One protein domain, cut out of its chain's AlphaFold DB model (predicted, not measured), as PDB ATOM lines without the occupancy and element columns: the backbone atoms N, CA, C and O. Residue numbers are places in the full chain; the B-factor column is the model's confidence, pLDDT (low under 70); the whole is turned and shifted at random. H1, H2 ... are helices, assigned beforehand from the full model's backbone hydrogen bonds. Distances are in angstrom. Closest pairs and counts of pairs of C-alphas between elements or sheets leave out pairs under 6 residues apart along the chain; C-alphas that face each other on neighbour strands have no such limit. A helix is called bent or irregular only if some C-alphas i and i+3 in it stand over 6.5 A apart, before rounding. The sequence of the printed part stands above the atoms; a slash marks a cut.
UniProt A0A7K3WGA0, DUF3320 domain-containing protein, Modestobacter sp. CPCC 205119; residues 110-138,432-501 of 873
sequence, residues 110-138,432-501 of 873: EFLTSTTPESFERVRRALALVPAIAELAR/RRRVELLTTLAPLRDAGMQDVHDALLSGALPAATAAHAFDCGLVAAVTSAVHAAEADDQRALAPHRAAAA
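What this domain is: This is residues 110 to 138 and 432 to 501 of the 873 residues of the protein "DUF3320 domain-containing protein" of Modestobacter sp. CPCC 205119 (UniProt A0A7K3WGA0). The domain is a rod of helices: H2, H3 and H4 lie side by side at one end with the beginning of H5, and H5 runs on along one side to the other end. There the short helices H1, H6 and H7 gather beside its later part, and the printed part folds back through H6 and H7, with H7 packing on residues 471 to 478 of H5. The printed part has 99 residues with seven named helices, H1 to H7 in order along the chain, and no named strand; the class is all helix. It is compact, with a radius of gyration of the C-alphas of 14.4 A, and spans 48 by 20 by 20 A.

How they stand to each other: H1, residues 110 to 113, is close but not clearly touching H5, residues 463 to 484; the closest C-alphas, of Leu 112 and Val 478, are 7.6 A apart. H2, residues 117 to 137, has a kink of 48 degrees near residue 131. It touches H3, residues 432 to 446, at a shallow tilt of 27 degrees, opposite ways, with the C-alphas of Ala 137 and Arg 433 closest at 5.0 A. H2 also touches residues 463 to 467 of H5 at a shallow tilt of 27 degrees, opposite ways; the closest C-alphas, of Pro 131 and Ala 463, are 4.9 A apart. H3 and H4, residues 450 to 458, form a helical hairpin at a shallow tilt of 17 degrees, with the C-alphas of Leu 444 and His 453 closest at 6.0 A. H3 and H5 are apart. H6, residues 489 to 492, and H7, residues 494 to 501, meet only through their link. H7 touches residues 471 to 478 of H5 at a steep tilt of 49 degrees, opposite ways; the closest C-alphas, of Val 475 and Ala 500, are 5.8 A apart. In H4 and H7 every O i to N i+4 pair is within hydrogen-bond range, against 15 of 17 in H2, 8 of 11 in H3 and 16 of 18 in H5; H1 and H6 are too short for such a pair.

Where its parts are: H1 begins at C-alpha 110, (-29.195, 24.223, 29.110). From first to last C-alpha H2 measures 28.9 A, H3 21.6 A, H4 12.1 A, H5 31.7 A and H7 10.3 A. H3 and H5 are irregular, with C-alphas 440 and 443 7.2 A apart and C-alphas 464 and 467 7.5 A apart; H2 is only just irregular, with C-alphas 128 and 131 6.9 A apart. H7 ends at C-alpha 501, (-19.230, 12.861, 15.731).

The domain as a whole: The C-alphas farthest apart, of Arg 432 and Ala 487, are 48.4 A apart. Residues 139 to 431 are not printed, and C-alphas 138 and 432 are 12.2 A apart across the cut. The links that are printed whole are tight. Mean pLDDT of the printed part is 86.0; residues 487 to 492 and residue 501 are under 70.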
ATOM      1  N   GLU A 110     -29.872  24.553  27.849       78.69
ATOM      2  CA  GLU A 110     -29.195  24.223  29.110       78.69
ATOM      3  C   GLU A 110     -28.517  22.838  29.064       78.69
ATOM      4  O   GLU A 110     -27.430  22.655  29.620       78.69
ATOM      5  N   PHE A 111     -29.091  21.869  28.335       81.38
ATOM      6  CA  PHE A 111     -28.523  20.523  28.195       81.38
ATOM      7  C   PHE A 111     -27.243  20.505  27.338       81.38
ATOM      8  O   PHE A 111     -26.395  19.637  27.535       81.38
ATOM      9  N   LEU A 112     -27.064  21.459  26.416       78.00
ATOM     10  CA  LEU A 112     -25.845  21.589  25.600       78.00
ATOM     11  C   LEU A 112     -24.747  22.450  26.240       78.00
ATOM     12  O   LEU A 112     -23.642  22.513  25.706       78.00
ATOM     13  N   THR A 113     -25.056  23.141  27.339       73.88
ATOM     14  CA  THR A 113     -24.174  24.145  27.959       73.88
ATOM     15  C   THR A 113     -23.761  23.797  29.391       73.88
ATOM     16  O   THR A 113     -22.694  24.225  29.827       73.88
ATOM     17  N   SER A 114     -24.554  22.994  30.114       70.31
ATOM     18  CA  SER A 114     -24.302  22.632  31.524       70.31
ATOM     19  C   SER A 114     -24.118  21.129  31.803       70.31
ATOM     20  O   SER A 114     -23.699  20.753  32.899       70.31
ATOM     21  N   THR A 115     -24.397  20.247  30.836       78.81
ATOM     22  CA  THR A 115     -24.385  18.789  31.056       78.81
ATOM     23  C   THR A 115     -22.971  18.211  31.077       78.81
ATOM     24  O   THR A 115     -22.237  18.293  30.093       78.81
ATOM     25  N   THR A 116     -22.612  17.520  32.161       82.44
ATOM     26  CA  THR A 116     -21.326  16.809  32.257       82.44
ATOM     27  C   THR A 116     -21.270  15.581  31.326       82.44
ATOM     28  O   THR A 116     -22.313  14.967  31.069       82.44
ATOM     29  N   PRO A 117     -20.084  15.147  30.847       80.44
ATOM     30  CA  PRO A 117     -19.956  13.969  29.979       80.44
ATOM     31  C   PRO A 117     -20.555  12.687  30.578       80.44
ATOM     32  O   PRO A 117     -21.157  11.886  29.865       80.44
ATOM     33  N   GLU A 118     -20.455  12.512  31.897       83.44
ATOM     34  CA  GLU A 118     -21.032  11.380  32.626       83.44
ATOM     35  C   GLU A 118     -22.562  11.449  32.626       83.44
ATOM     36  O   GLU A 118     -23.232  10.430  32.490       83.44
ATOM     37  N   SER A 119     -23.133  12.649  32.754       85.06
ATOM     38  CA  SER A 119     -24.584  12.865  32.733       85.06
ATOM     39  C   SER A 119     -25.170  12.668  31.334       85.06
ATOM     40  O   SER A 119     -26.221  12.044  31.193       85.06
ATOM     41  N   PHE A 120     -24.443  13.089  30.299       85.88
ATOM     42  CA  PHE A 120     -24.771  12.787  28.909       85.88
ATOM     43  C   PHE A 120     -24.755  11.268  28.631       85.88
ATOM     44  O   PHE A 120     -25.705  10.729  28.061       85.88
ATOM     45  N   GLU A 121     -23.725  10.549  29.091       88.31
ATOM     46  CA  GLU A 121     -23.643   9.086  28.959       88.31
ATOM     47  C   GLU A 121     -24.735   8.364  29.770       88.31
ATOM     48  O   GLU A 121     -25.303   7.384  29.286       88.31
ATOM     49  N   ARG A 122     -25.120   8.864  30.957       91.81
ATOM     50  CA  ARG A 122     -26.290   8.345  31.696       91.81
ATOM     51  C   ARG A 122     -27.579   8.459  30.873       91.81
ATOM     52  O   ARG A 122     -28.345   7.498  30.842       91.81
ATOM     53  N   VAL A 123     -27.802   9.580  30.179       92.00
ATOM     54  CA  VAL A 123     -28.965   9.777  29.291       92.00
ATOM     55  C   VAL A 123     -28.928   8.831  28.087       92.00
ATOM     56  O   VAL A 123     -29.908   8.126  27.841       92.00
ATOM     57  N   ARG A 124     -27.802   8.744  27.366       91.38
ATOM     58  CA  ARG A 124     -27.672   7.843  26.203       91.38
ATOM     59  C   ARG A 124     -27.872   6.374  26.605       91.38
ATOM     60  O   ARG A 124     -28.588   5.639  25.925       91.38
ATOM     61  N   ARG A 125     -27.322   5.956  27.750       93.88
ATOM     62  CA  ARG A 125     -27.484   4.600  28.298       93.88
ATOM     63  C   ARG A 125     -28.915   4.303  28.749       93.88
ATOM     64  O   ARG A 125     -29.407   3.210  28.482       93.88
ATOM     65  N   ALA A 126     -29.598   5.261  29.377       94.88
ATOM     66  CA  ALA A 126     -31.017   5.143  29.707       94.88
ATOM     67  C   ALA A 126     -31.853   4.881  28.445       94.88
ATOM     68  O   ALA A 126     -32.571   3.885  28.372       94.88
ATOM     69  N   LEU A 127     -31.695   5.717  27.414       94.75
ATOM     70  CA  LEU A 127     -32.425   5.589  26.148       94.75
ATOM     71  C   LEU A 127     -32.128   4.279  25.396       94.75
ATOM     72  O   LEU A 127     -33.003   3.785  24.689       94.75
ATOM     73  N   ALA A 128     -30.944   3.686  25.578       93.38
ATOM     74  CA  ALA A 128     -30.598   2.374  25.027       93.38
ATOM     75  C   ALA A 128     -31.252   1.188  25.775       93.38
ATOM     76  O   ALA A 128     -31.526   0.160  25.160       93.38
ATOM     77  N   LEU A 129     -31.524   1.319  27.080       95.44
ATOM     78  CA  LEU A 129     -32.176   0.281  27.902       95.44
ATOM     79  C   LEU A 129     -33.712   0.353  27.856       95.44
ATOM     80  O   LEU A 129     -34.396  -0.670  27.958       95.44
ATOM     81  N   VAL A 130     -34.257   1.557  27.666       94.88
ATOM     82  CA  VAL A 130     -35.700   1.843  27.631       94.88
ATOM     83  C   VAL A 130     -36.522   0.931  26.701       94.88
ATOM     84  O   VAL A 130     -37.601   0.542  27.142       94.88
ATOM     85  N   PRO A 131     -36.090   0.521  25.488       95.44
ATOM     86  CA  PRO A 131     -36.880  -0.365  24.624       95.44
ATOM     87  C   PRO A 131     -37.308  -1.681  25.291       95.44
ATOM     88  O   PRO A 131     -38.500  -1.987  25.320       95.44
ATOM     89  N   ALA A 132     -36.365  -2.423  25.880       93.75
ATOM     90  CA  ALA A 132     -36.641  -3.726  26.493       93.75
ATOM     91  C   ALA A 132     -37.480  -3.594  27.777       93.75
ATOM     92  O   ALA A 132     -38.403  -4.372  28.022       93.75
ATOM     93  N   ILE A 133     -37.199  -2.565  28.581       94.50
ATOM     94  CA  ILE A 133     -37.924  -2.306  29.832       94.50
ATOM     95  C   ILE A 133     -39.350  -1.815  29.530       94.50
ATOM     96  O   ILE A 133     -40.305  -2.253  30.173       94.50
ATOM     97  N   ALA A 134     -39.538  -0.978  28.505       93.38
ATOM     98  CA  ALA A 134     -40.850  -0.508  28.065       93.38
ATOM     99  C   ALA A 134     -41.709  -1.617  27.433       93.38
ATOM    100  O   ALA A 134     -42.920  -1.621  27.646       93.38
ATOM    101  N   GLU A 135     -41.128  -2.585  26.717       93.00
ATOM    102  CA  GLU A 135     -41.868  -3.753  26.209       93.00
ATOM    103  C   GLU A 135     -42.497  -4.569  27.356       93.00
ATOM    104  O   GLU A 135     -43.664  -4.977  27.294       93.00
ATOM    105  N   LEU A 136     -41.742  -4.744  28.445       91.62
ATOM    106  CA  LEU A 136     -42.182  -5.458  29.641       91.62
ATOM    107  C   LEU A 136     -43.148  -4.635  30.512       91.62
ATOM    108  O   LEU A 136     -44.090  -5.211  31.067       91.62
ATOM    109  N   ALA A 137     -42.910  -3.327  30.656       90.75
ATOM    110  CA  ALA A 137     -43.664  -2.415  31.524       90.75
ATOM    111  C   ALA A 137     -44.914  -1.794  30.871       90.75
ATOM    112  O   ALA A 137     -45.804  -1.337  31.583       90.75
ATOM    113  N   ARG A 138     -44.981  -1.777  29.531       91.94
ATOM    114  CA  ARG A 138     -46.093  -1.274  28.700       91.94
ATOM    115  C   ARG A 138     -46.574   0.139  29.090       91.94
ATOM    116  O   ARG A 138     -47.724   0.304  29.509       91.94
ATOM    117  N   ARG A 432     -43.134  -3.737  39.930       94.69
ATOM    118  CA  ARG A 432     -41.664  -3.702  39.827       94.69
ATOM    119  C   ARG A 432     -41.188  -3.182  38.473       94.69
ATOM    120  O   ARG A 432     -40.321  -2.319  38.446       94.69
ATOM    121  N   ARG A 433     -41.807  -3.614  37.370       94.75
ATOM    122  CA  ARG A 433     -41.501  -3.113  36.016       94.75
ATOM    123  C   ARG A 433     -41.818  -1.623  35.842       94.75
ATOM    124  O   ARG A 433     -41.104  -0.930  35.124       94.75
ATOM    125  N   ARG A 434     -42.856  -1.100  36.512       95.50
ATOM    126  CA  ARG A 434     -43.132   0.350  36.534       95.50
ATOM    127  C   ARG A 434     -42.023   1.116  37.258       95.50
ATOM    128  O   ARG A 434     -41.578   2.138  36.744       95.50
ATOM    129  N   VAL A 435     -41.570   0.623  38.412       96.44
ATOM    130  CA  VAL A 435     -40.462   1.224  39.178       96.44
ATOM    131  C   VAL A 435     -39.135   1.141  38.408       96.44
ATOM    132  O   VAL A 435     -38.396   2.120  38.354       96.44
ATOM    133  N   GLU A 436     -38.861   0.022  37.738       96.88
ATOM    134  CA  GLU A 436     -37.688  -0.189  36.876       96.88
ATOM    135  C   GLU A 436     -37.655   0.788  35.687       96.88
ATOM    136  O   GLU A 436     -36.628   1.419  35.423       96.88
ATOM    137  N   LEU A 437     -38.797   0.990  35.018       96.56
ATOM    138  CA  LEU A 437     -38.946   1.990  33.957       96.56
ATOM    139  C   LEU A 437     -38.714   3.418  34.478       96.56
ATOM    140  O   LEU A 437     -37.970   4.173  33.858       96.56
ATOM    141  N   LEU A 438     -39.303   3.783  35.622       96.12
ATOM    142  CA  LEU A 438     -39.102   5.100  36.246       96.12
ATOM    143  C   LEU A 438     -37.641   5.330  36.655       96.12
ATOM    144  O   LEU A 438     -37.098   6.404  36.417       96.12
ATOM    145  N   THR A 439     -36.987   4.307  37.210       96.94
ATOM    146  CA  THR A 439     -35.565   4.349  37.592       96.94
ATOM    147  C   THR A 439     -34.673   4.533  36.369       96.94
ATOM    148  O   THR A 439     -33.734   5.324  36.394       96.94
ATOM    149  N   THR A 440     -34.995   3.851  35.268       97.12
ATOM    150  CA  THR A 440     -34.239   3.946  34.013       97.12
ATOM    151  C   THR A 440     -34.432   5.305  33.341       97.12
ATOM    152  O   THR A 440     -33.492   5.827  32.754       97.12
ATOM    153  N   LEU A 441     -35.618   5.913  33.445       95.88
ATOM    154  CA  LEU A 441     -35.908   7.233  32.875       95.88
ATOM    155  C   LEU A 441     -35.443   8.407  33.757       95.88
ATOM    156  O   LEU A 441     -35.385   9.532  33.262       95.88
ATOM    157  N   ALA A 442     -35.070   8.179  35.021       94.50
ATOM    158  CA  ALA A 442     -34.633   9.231  35.946       94.50
ATOM    159  C   ALA A 442     -33.516  10.157  35.397       94.50
ATOM    160  O   ALA A 442     -33.667  11.371  35.537       94.50
ATOM    161  N   PRO A 443     -32.473   9.676  34.679       94.25
ATOM    162  CA  PRO A 443     -31.445  10.549  34.100       94.25
ATOM    163  C   PRO A 443     -31.970  11.592  33.102       94.25
ATOM    164  O   PRO A 443     -31.329  12.621  32.923       94.25
ATOM    165  N   LEU A 444     -33.130  11.369  32.468       92.12
ATOM    166  CA  LEU A 444     -33.765  12.383  31.616       92.12
ATOM    167  C   LEU A 444     -34.304  13.557  32.443       92.12
ATOM    168  O   LEU A 444     -34.273  14.689  31.972       92.12
ATOM    169  N   ARG A 445     -34.766  13.311  33.675       90.25
ATOM    170  CA  ARG A 445     -35.222  14.369  34.590       90.25
ATOM    171  C   ARG A 445     -34.052  15.149  35.176       90.25
ATOM    172  O   ARG A 445     -34.113  16.373  35.186       90.25
ATOM    173  N   ASP A 446     -32.977  14.461  35.566       89.31
ATOM    174  CA  ASP A 446     -31.709  15.095  35.967       89.31
ATOM    175  C   ASP A 446     -31.172  16.040  34.874       89.31
ATOM    176  O   ASP A 446     -30.571  17.066  35.173       89.31
ATOM    177  N   ALA A 447     -31.403  15.684  33.608       88.94
ATOM    178  CA  ALA A 447     -30.998  16.424  32.415       88.94
ATOM    179  C   ALA A 447     -32.013  17.492  31.940       88.94
ATOM    180  O   ALA A 447     -31.863  18.029  30.842       88.94
ATOM    181  N   GLY A 448     -33.079  17.767  32.704       88.19
ATOM    182  CA  GLY A 448     -34.122  18.739  32.338       88.19
ATOM    183  C   GLY A 448     -35.043  18.313  31.182       88.19
ATOM    184  O   GLY A 448     -35.914  19.074  30.764       88.19
ATOM    185  N   MET A 449     -34.913  17.089  30.665       89.81
ATOM    186  CA  MET A 449     -35.651  16.565  29.508       89.81
ATOM    187  C   MET A 449     -37.049  16.029  29.882       89.81
ATOM    188  O   MET A 449     -37.440  14.930  29.478       89.81
ATOM    189  N   GLN A 450     -37.809  16.803  30.663       90.69
ATOM    190  CA  GLN A 450     -39.104  16.399  31.231       90.69
ATOM    191  C   GLN A 450     -40.125  15.985  30.153       90.69
ATOM    192  O   GLN A 450     -40.752  14.936  30.289       90.69
ATOM    193  N   ASP A 451     -40.226  16.730  29.046       89.81
ATOM    194  CA  ASP A 451     -41.126  16.405  27.926       89.81
ATOM    195  C   ASP A 451     -40.836  15.019  27.322       89.81
ATOM    196  O   ASP A 451     -41.751  14.278  26.968       89.81
ATOM    197  N   VAL A 452     -39.555  14.642  27.223       91.75
ATOM    198  CA  VAL A 452     -39.118  13.351  26.664       91.75
ATOM    199  C   VAL A 452     -39.378  12.220  27.658       91.75
ATOM    200  O   VAL A 452     -39.867  11.160  27.269       91.75
ATOM    201  N   HIS A 453     -39.110  12.454  28.944       93.81
ATOM    202  CA  HIS A 453     -39.461  11.539  30.032       93.81
ATOM    203  C   HIS A 453     -40.970  11.232  30.043       93.81
ATOM    204  O   HIS A 453     -41.370  10.064  30.043       93.81
ATOM    205  N   ASP A 454     -41.817  12.261  29.981       92.31
ATOM    206  CA  ASP A 454     -43.271  12.098  30.040       92.31
ATOM    207  C   ASP A 454     -43.848  11.529  28.732       92.31
ATOM    208  O   ASP A 454     -44.772  10.710  28.774       92.31
ATOM    209  N   ALA A 455     -43.257  11.842  27.573       92.44
ATOM    210  CA  ALA A 455     -43.587  11.188  26.305       92.44
ATOM    211  C   ALA A 455     -43.255   9.682  26.311       92.44
ATOM    212  O   ALA A 455     -43.996   8.890  25.727       92.44
ATOM    213  N   LEU A 456     -42.191   9.257  27.002       93.88
ATOM    214  CA  LEU A 456     -41.848   7.838  27.165       93.88
ATOM    215  C   LEU A 456     -42.753   7.132  28.185       93.88
ATOM    216  O   LEU A 456     -43.193   6.012  27.931       93.88
ATOM    217  N   LEU A 457     -43.102   7.778  29.305       93.50
ATOM    218  CA  LEU A 457     -44.014   7.205  30.311       93.50
ATOM    219  C   LEU A 457     -45.474   7.096  29.847       93.50
ATOM    220  O   LEU A 457     -46.194   6.210  30.319       93.50
ATOM    221  N   SER A 458     -45.909   7.989  28.958       90.88
ATOM    222  CA  SER A 458     -47.238   7.974  28.328       90.88
ATOM    223  C   SER A 458     -47.324   7.059  27.102       90.88
ATOM    224  O   SER A 458     -48.433   6.748  26.666       90.88
ATOM    225  N   GLY A 459     -46.182   6.628  26.552       91.19
ATOM    226  CA  GLY A 459     -46.095   5.877  25.296       91.19
ATOM    227  C   GLY A 459     -46.244   6.735  24.029       91.19
ATOM    228  O   GLY A 459     -46.309   6.183  22.932       91.19
ATOM    229  N   ALA A 460     -46.294   8.067  24.155       91.56
ATOM    230  CA  ALA A 460     -46.395   8.998  23.029       91.56
ATOM    231  C   ALA A 460     -45.112   9.056  22.172       91.56
ATOM    232  O   ALA A 460     -45.196   9.250  20.959       91.56
ATOM    233  N   LEU A 461     -43.937   8.843  22.779       91.44
ATOM    234  CA  LEU A 461     -42.681   8.575  22.073       91.44
ATOM    235  C   LEU A 461     -42.438   7.053  22.053       91.44
ATOM    236  O   LEU A 461     -42.255   6.463  23.120       91.44
ATOM    237  N   PRO A 462     -42.405   6.386  20.883       92.88
ATOM    238  CA  PRO A 462     -42.137   4.953  20.823       92.88
ATOM    239  C   PRO A 462     -40.722   4.630  21.315       92.88
ATOM    240  O   PRO A 462     -39.735   5.036  20.698       92.88
ATOM    241  N   ALA A 463     -40.625   3.850  22.394       93.00
ATOM    242  CA  ALA A 463     -39.370   3.501  23.067       93.00
ATOM    243  C   ALA A 463     -38.266   3.017  22.103       93.00
ATOM    244  O   ALA A 463     -37.140   3.500  22.166       93.00
ATOM    245  N   ALA A 464     -38.610   2.150  21.145       91.19
ATOM    246  CA  ALA A 464     -37.689   1.626  20.128       91.19
ATOM    247  C   ALA A 464     -37.070   2.695  19.196       91.19
ATOM    248  O   ALA A 464     -36.056   2.431  18.560       91.19
ATOM    249  N   THR A 465     -37.655   3.895  19.113       91.06
ATOM    250  CA  THR A 465     -37.111   5.030  18.342       91.06
ATOM    251  C   THR A 465     -36.360   6.051  19.198       91.06
ATOM    252  O   THR A 465     -35.680   6.908  18.645       91.06
ATOM    253  N   ALA A 466     -36.451   5.971  20.529       91.12
ATOM    254  CA  ALA A 466     -36.082   7.064  21.431       91.12
ATOM    255  C   ALA A 466     -34.585   7.430  21.406       91.12
ATOM    256  O   ALA A 466     -34.252   8.613  21.425       91.12
ATOM    257  N   ALA A 467     -33.691   6.439  21.312       90.19
ATOM    258  CA  ALA A 467     -32.250   6.678  21.192       90.19
ATOM    259  C   ALA A 467     -31.894   7.368  19.861       90.19
ATOM    260  O   ALA A 467     -31.307   8.444  19.860       90.19
ATOM    261  N   HIS A 468     -32.354   6.828  18.727       87.38
ATOM    262  CA  HIS A 468     -32.120   7.434  17.410       87.38
ATOM    263  C   HIS A 468     -32.743   8.841  17.296       87.38
ATOM    264  O   HIS A 468     -32.135   9.752  16.738       87.38
ATOM    265  N   ALA A 469     -33.922   9.048  17.892       89.19
ATOM    266  CA  ALA A 469     -34.571  10.351  18.001       89.19
ATOM    267  C   ALA A 469     -33.720  11.367  18.793       89.19
ATOM    268  O   ALA A 469     -33.603  12.529  18.392       89.19
ATOM    269  N   PHE A 470     -33.100  10.933  19.895       90.12
ATOM    270  CA  PHE A 470     -32.166  11.736  20.686       90.12
ATOM    271  C   PHE A 470     -30.894  12.073  19.911       90.12
ATOM    272  O   PHE A 470     -30.520  13.241  19.865       90.12
ATOM    273  N   ASP A 471     -30.264  11.099  19.255       87.94
ATOM    274  CA  ASP A 471     -29.026  11.328  18.507       87.94
ATOM    275  C   ASP A 471     -29.258  12.246  17.285       87.94
ATOM    276  O   ASP A 471     -28.479  13.173  17.053       87.94
ATOM    277  N   CYS A 472     -30.391  12.117  16.580       87.81
ATOM    278  CA  CYS A 472     -30.819  13.102  15.576       87.81
ATOM    279  C   CYS A 472     -31.082  14.498  16.176       87.81
ATOM    280  O   CYS A 472     -30.768  15.508  15.543       87.81
ATOM    281  N   GLY A 473     -31.647  14.562  17.387       87.38
ATOM    282  CA  GLY A 473     -31.840  15.804  18.142       87.38
ATOM    283  C   GLY A 473     -30.523  16.486  18.503       87.38
ATOM    284  O   GLY A 473     -30.369  17.688  18.299       87.38
ATOM    285  N   LEU A 474     -29.543  15.703  18.957       86.31
ATOM    286  CA  LEU A 474     -28.198  16.155  19.290       86.31
ATOM    287  C   LEU A 474     -27.467  16.705  18.068       86.31
ATOM    288  O   LEU A 474     -26.922  17.802  18.143       86.31
ATOM    289  N   VAL A 475     -27.489  15.986  16.943       86.00
ATOM    290  CA  VAL A 475     -26.899  16.455  15.679       86.00
ATOM    291  C   VAL A 475     -27.511  17.797  15.271       86.00
ATOM    292  O   VAL A 475     -26.778  18.759  15.052       86.00
ATOM    293  N   ALA A 476     -28.844  17.902  15.239       85.12
ATOM    294  CA  ALA A 476     -29.525  19.137  14.858       85.12
ATOM    295  C   ALA A 476     -29.210  20.307  15.809       85.12
ATOM    296  O   ALA A 476     -28.902  21.411  15.353       85.12
ATOM    297  N   ALA A 477     -29.255  20.074  17.123       84.19
ATOM    298  CA  ALA A 477     -29.064  21.115  18.125       84.19
ATOM    299  C   ALA A 477     -27.593  21.562  18.234       84.19
ATOM    300  O   ALA A 477     -27.332  22.762  18.291       84.19
ATOM    301  N   VAL A 478     -26.623  20.639  18.153       82.38
ATOM    302  CA  VAL A 478     -25.189  20.978  18.089       82.38
ATOM    303  C   VAL A 478     -24.867  21.737  16.802       82.38
ATOM    304  O   VAL A 478     -24.180  22.752  16.872       82.38
ATOM    305  N   THR A 479     -25.382  21.321  15.639       81.31
ATOM    306  CA  THR A 479     -25.195  22.078  14.386       81.31
ATOM    307  C   THR A 479     -25.806  23.478  14.478       81.31
ATOM    308  O   THR A 479     -25.160  24.443  14.070       81.31
ATOM    309  N   SER A 480     -27.000  23.625  15.063       80.69
ATOM    310  CA  SER A 480     -27.632  24.936  15.267       80.69
ATOM    311  C   SER A 480     -26.819  25.834  16.205       80.69
ATOM    312  O   SER A 480     -26.546  26.980  15.858       80.69
ATOM    313  N   ALA A 481     -26.385  25.316  17.359       78.50
ATOM    314  CA  ALA A 481     -25.562  26.058  18.313       78.50
ATOM    315  C   ALA A 481     -24.218  26.474  17.689       78.50
ATOM    316  O   ALA A 481     -23.801  27.619  17.812       78.50
ATOM    317  N   VAL A 482     -23.578  25.586  16.922       76.62
ATOM    318  CA  VAL A 482     -22.332  25.865  16.189       76.62
ATOM    319  C   VAL A 482     -22.470  26.988  15.156       76.62
ATOM    320  O   VAL A 482     -21.498  27.703  14.923       76.62
ATOM    321  N   HIS A 483     -23.643  27.165  14.547       75.25
ATOM    322  CA  HIS A 483     -23.901  28.275  13.625       75.25
ATOM    323  C   HIS A 483     -24.204  29.613  14.324       75.25
ATOM    324  O   HIS A 483     -24.187  30.642  13.651       75.25
ATOM    325  N   ALA A 484     -24.458  29.611  15.637       74.56
ATOM    326  CA  ALA A 484     -24.747  30.806  16.437       74.56
ATOM    327  C   ALA A 484     -23.608  31.213  17.398       74.56
ATOM    328  O   ALA A 484     -23.513  32.379  17.765       74.56
ATOM    329  N   ALA A 485     -22.761  30.264  17.807       70.00
ATOM    330  CA  ALA A 485     -21.775  30.407  18.878       70.00
ATOM    331  C   ALA A 485     -20.497  31.172  18.480       70.00
ATOM    332  O   ALA A 485     -19.886  30.897  17.438       70.00
ATOM    333  N   GLU A 486     -20.022  32.048  19.372       70.19
ATOM    334  CA  GLU A 486     -18.711  32.697  19.256       70.19
ATOM    335  C   GLU A 486     -17.554  31.738  19.620       70.19
ATOM    336  O   GLU A 486     -17.754  30.566  19.953       70.19
ATOM    337  N   ALA A 487     -16.305  32.199  19.497       67.50
ATOM    338  CA  ALA A 487     -15.123  31.329  19.530       67.50
ATOM    339  C   ALA A 487     -14.923  30.562  20.855       67.50
ATOM    340  O   ALA A 487     -14.470  29.414  20.822       67.50
ATOM    341  N   ASP A 488     -15.275  31.157  21.999       60.91
ATOM    342  CA  ASP A 488     -15.170  30.498  23.308       60.91
ATOM    343  C   ASP A 488     -16.366  29.567  23.591       60.91
ATOM    344  O   ASP A 488     -16.168  28.447  24.068       60.91
ATOM    345  N   ASP A 489     -17.584  29.926  23.177       67.12
ATOM    346  CA  ASP A 489     -18.761  29.040  23.253       67.12
ATOM    347  C   ASP A 489     -18.570  27.773  22.403       67.12
ATOM    348  O   ASP A 489     -18.880  26.651  22.816       67.12
ATOM    349  N   GLN A 490     -17.950  27.914  21.228       68.56
ATOM    350  CA  GLN A 490     -17.558  26.784  20.382       68.56
ATOM    351  C   GLN A 490     -16.564  25.823  21.054       68.56
ATOM    352  O   GLN A 490     -16.458  24.668  20.620       68.56
ATOM    353  N   ARG A 491     -15.857  26.276  22.100       68.31
ATOM    354  CA  ARG A 491     -14.971  25.468  22.947       68.31
ATOM    355  C   ARG A 491     -15.752  24.723  24.031       68.31
ATOM    356  O   ARG A 491     -15.455  23.554  24.265       68.31
ATOM    357  N   ALA A 492     -16.773  25.346  24.624       69.06
ATOM    358  CA  ALA A 492     -17.710  24.680  25.535       69.06
ATOM    359  C   ALA A 492     -18.515  23.571  24.824       69.06
ATOM    360  O   ALA A 492     -18.709  22.489  25.371       69.06
ATOM    361  N   LEU A 493     -18.878  23.780  23.553       71.44
ATOM    362  CA  LEU A 493     -19.575  22.796  22.712       71.44
ATOM    363  C   LEU A 493     -18.689  21.631  22.210       71.44
ATOM    364  O   LEU A 493     -19.191  20.710  21.559       71.44
ATOM    365  N   ALA A 494     -17.377  21.634  22.477       74.00
ATOM    366  CA  ALA A 494     -16.443  20.608  22.001       74.00
ATOM    367  C   ALA A 494     -16.771  19.155  22.441       74.00
ATOM    368  O   ALA A 494     -16.783  18.284  21.565       74.00
ATOM    369  N   PRO A 495     -17.076  18.843  23.721       74.88
ATOM    370  CA  PRO A 495     -17.510  17.498  24.122       74.88
ATOM    371  C   PRO A 495     -18.804  17.053  23.423       74.88
ATOM    372  O   PRO A 495     -18.893  15.908  22.983       74.88
ATOM    373  N   HIS A 496     -19.780  17.948  23.241       75.88
ATOM    374  CA  HIS A 496     -21.044  17.621  22.570       75.88
ATOM    375  C   HIS A 496     -20.851  17.373  21.064       75.88
ATOM    376  O   HIS A 496     -21.404  16.417  20.522       75.88
ATOM    377  N   ARG A 497     -19.971  18.144  20.401       72.81
ATOM    378  CA  ARG A 497     -19.480  17.853  19.037       72.81
ATOM    379  C   ARG A 497     -18.835  16.466  18.947       72.81
ATOM    380  O   ARG A 497     -19.139  15.725  18.018       72.81
ATOM    381  N   ALA A 498     -17.982  16.090  19.904       76.00
ATOM    382  CA  ALA A 498     -17.350  14.768  19.929       76.00
ATOM    383  C   ALA A 498     -18.370  13.632  20.147       76.00
ATOM    384  O   ALA A 498     -18.275  12.589  19.503       76.00
ATOM    385  N   ALA A 499     -19.386  13.848  20.987       71.62
ATOM    386  CA  ALA A 499     -20.459  12.885  21.238       71.62
ATOM    387  C   ALA A 499     -21.437  12.702  20.056       71.62
ATOM    388  O   ALA A 499     -22.058  11.638  19.943       71.62
ATOM    389  N   ALA A 500     -21.556  13.714  19.187       72.44
ATOM    390  CA  ALA A 500     -22.312  13.686  17.930       72.44
ATOM    391  C   ALA A 500     -21.477  13.226  16.714       72.44
ATOM    392  O   ALA A 500     -22.037  12.888  15.671       72.44
ATOM    393  N   ALA A 501     -20.144  13.191  16.828       69.31
ATOM    394  CA  ALA A 501     -19.230  12.861  15.731       69.31
ATOM    395  C   ALA A 501     -19.494  11.515  15.015       69.31
ATOM    396  O   ALA A 501     -19.277  11.476  13.803       69.31
TER     397      ALA A 501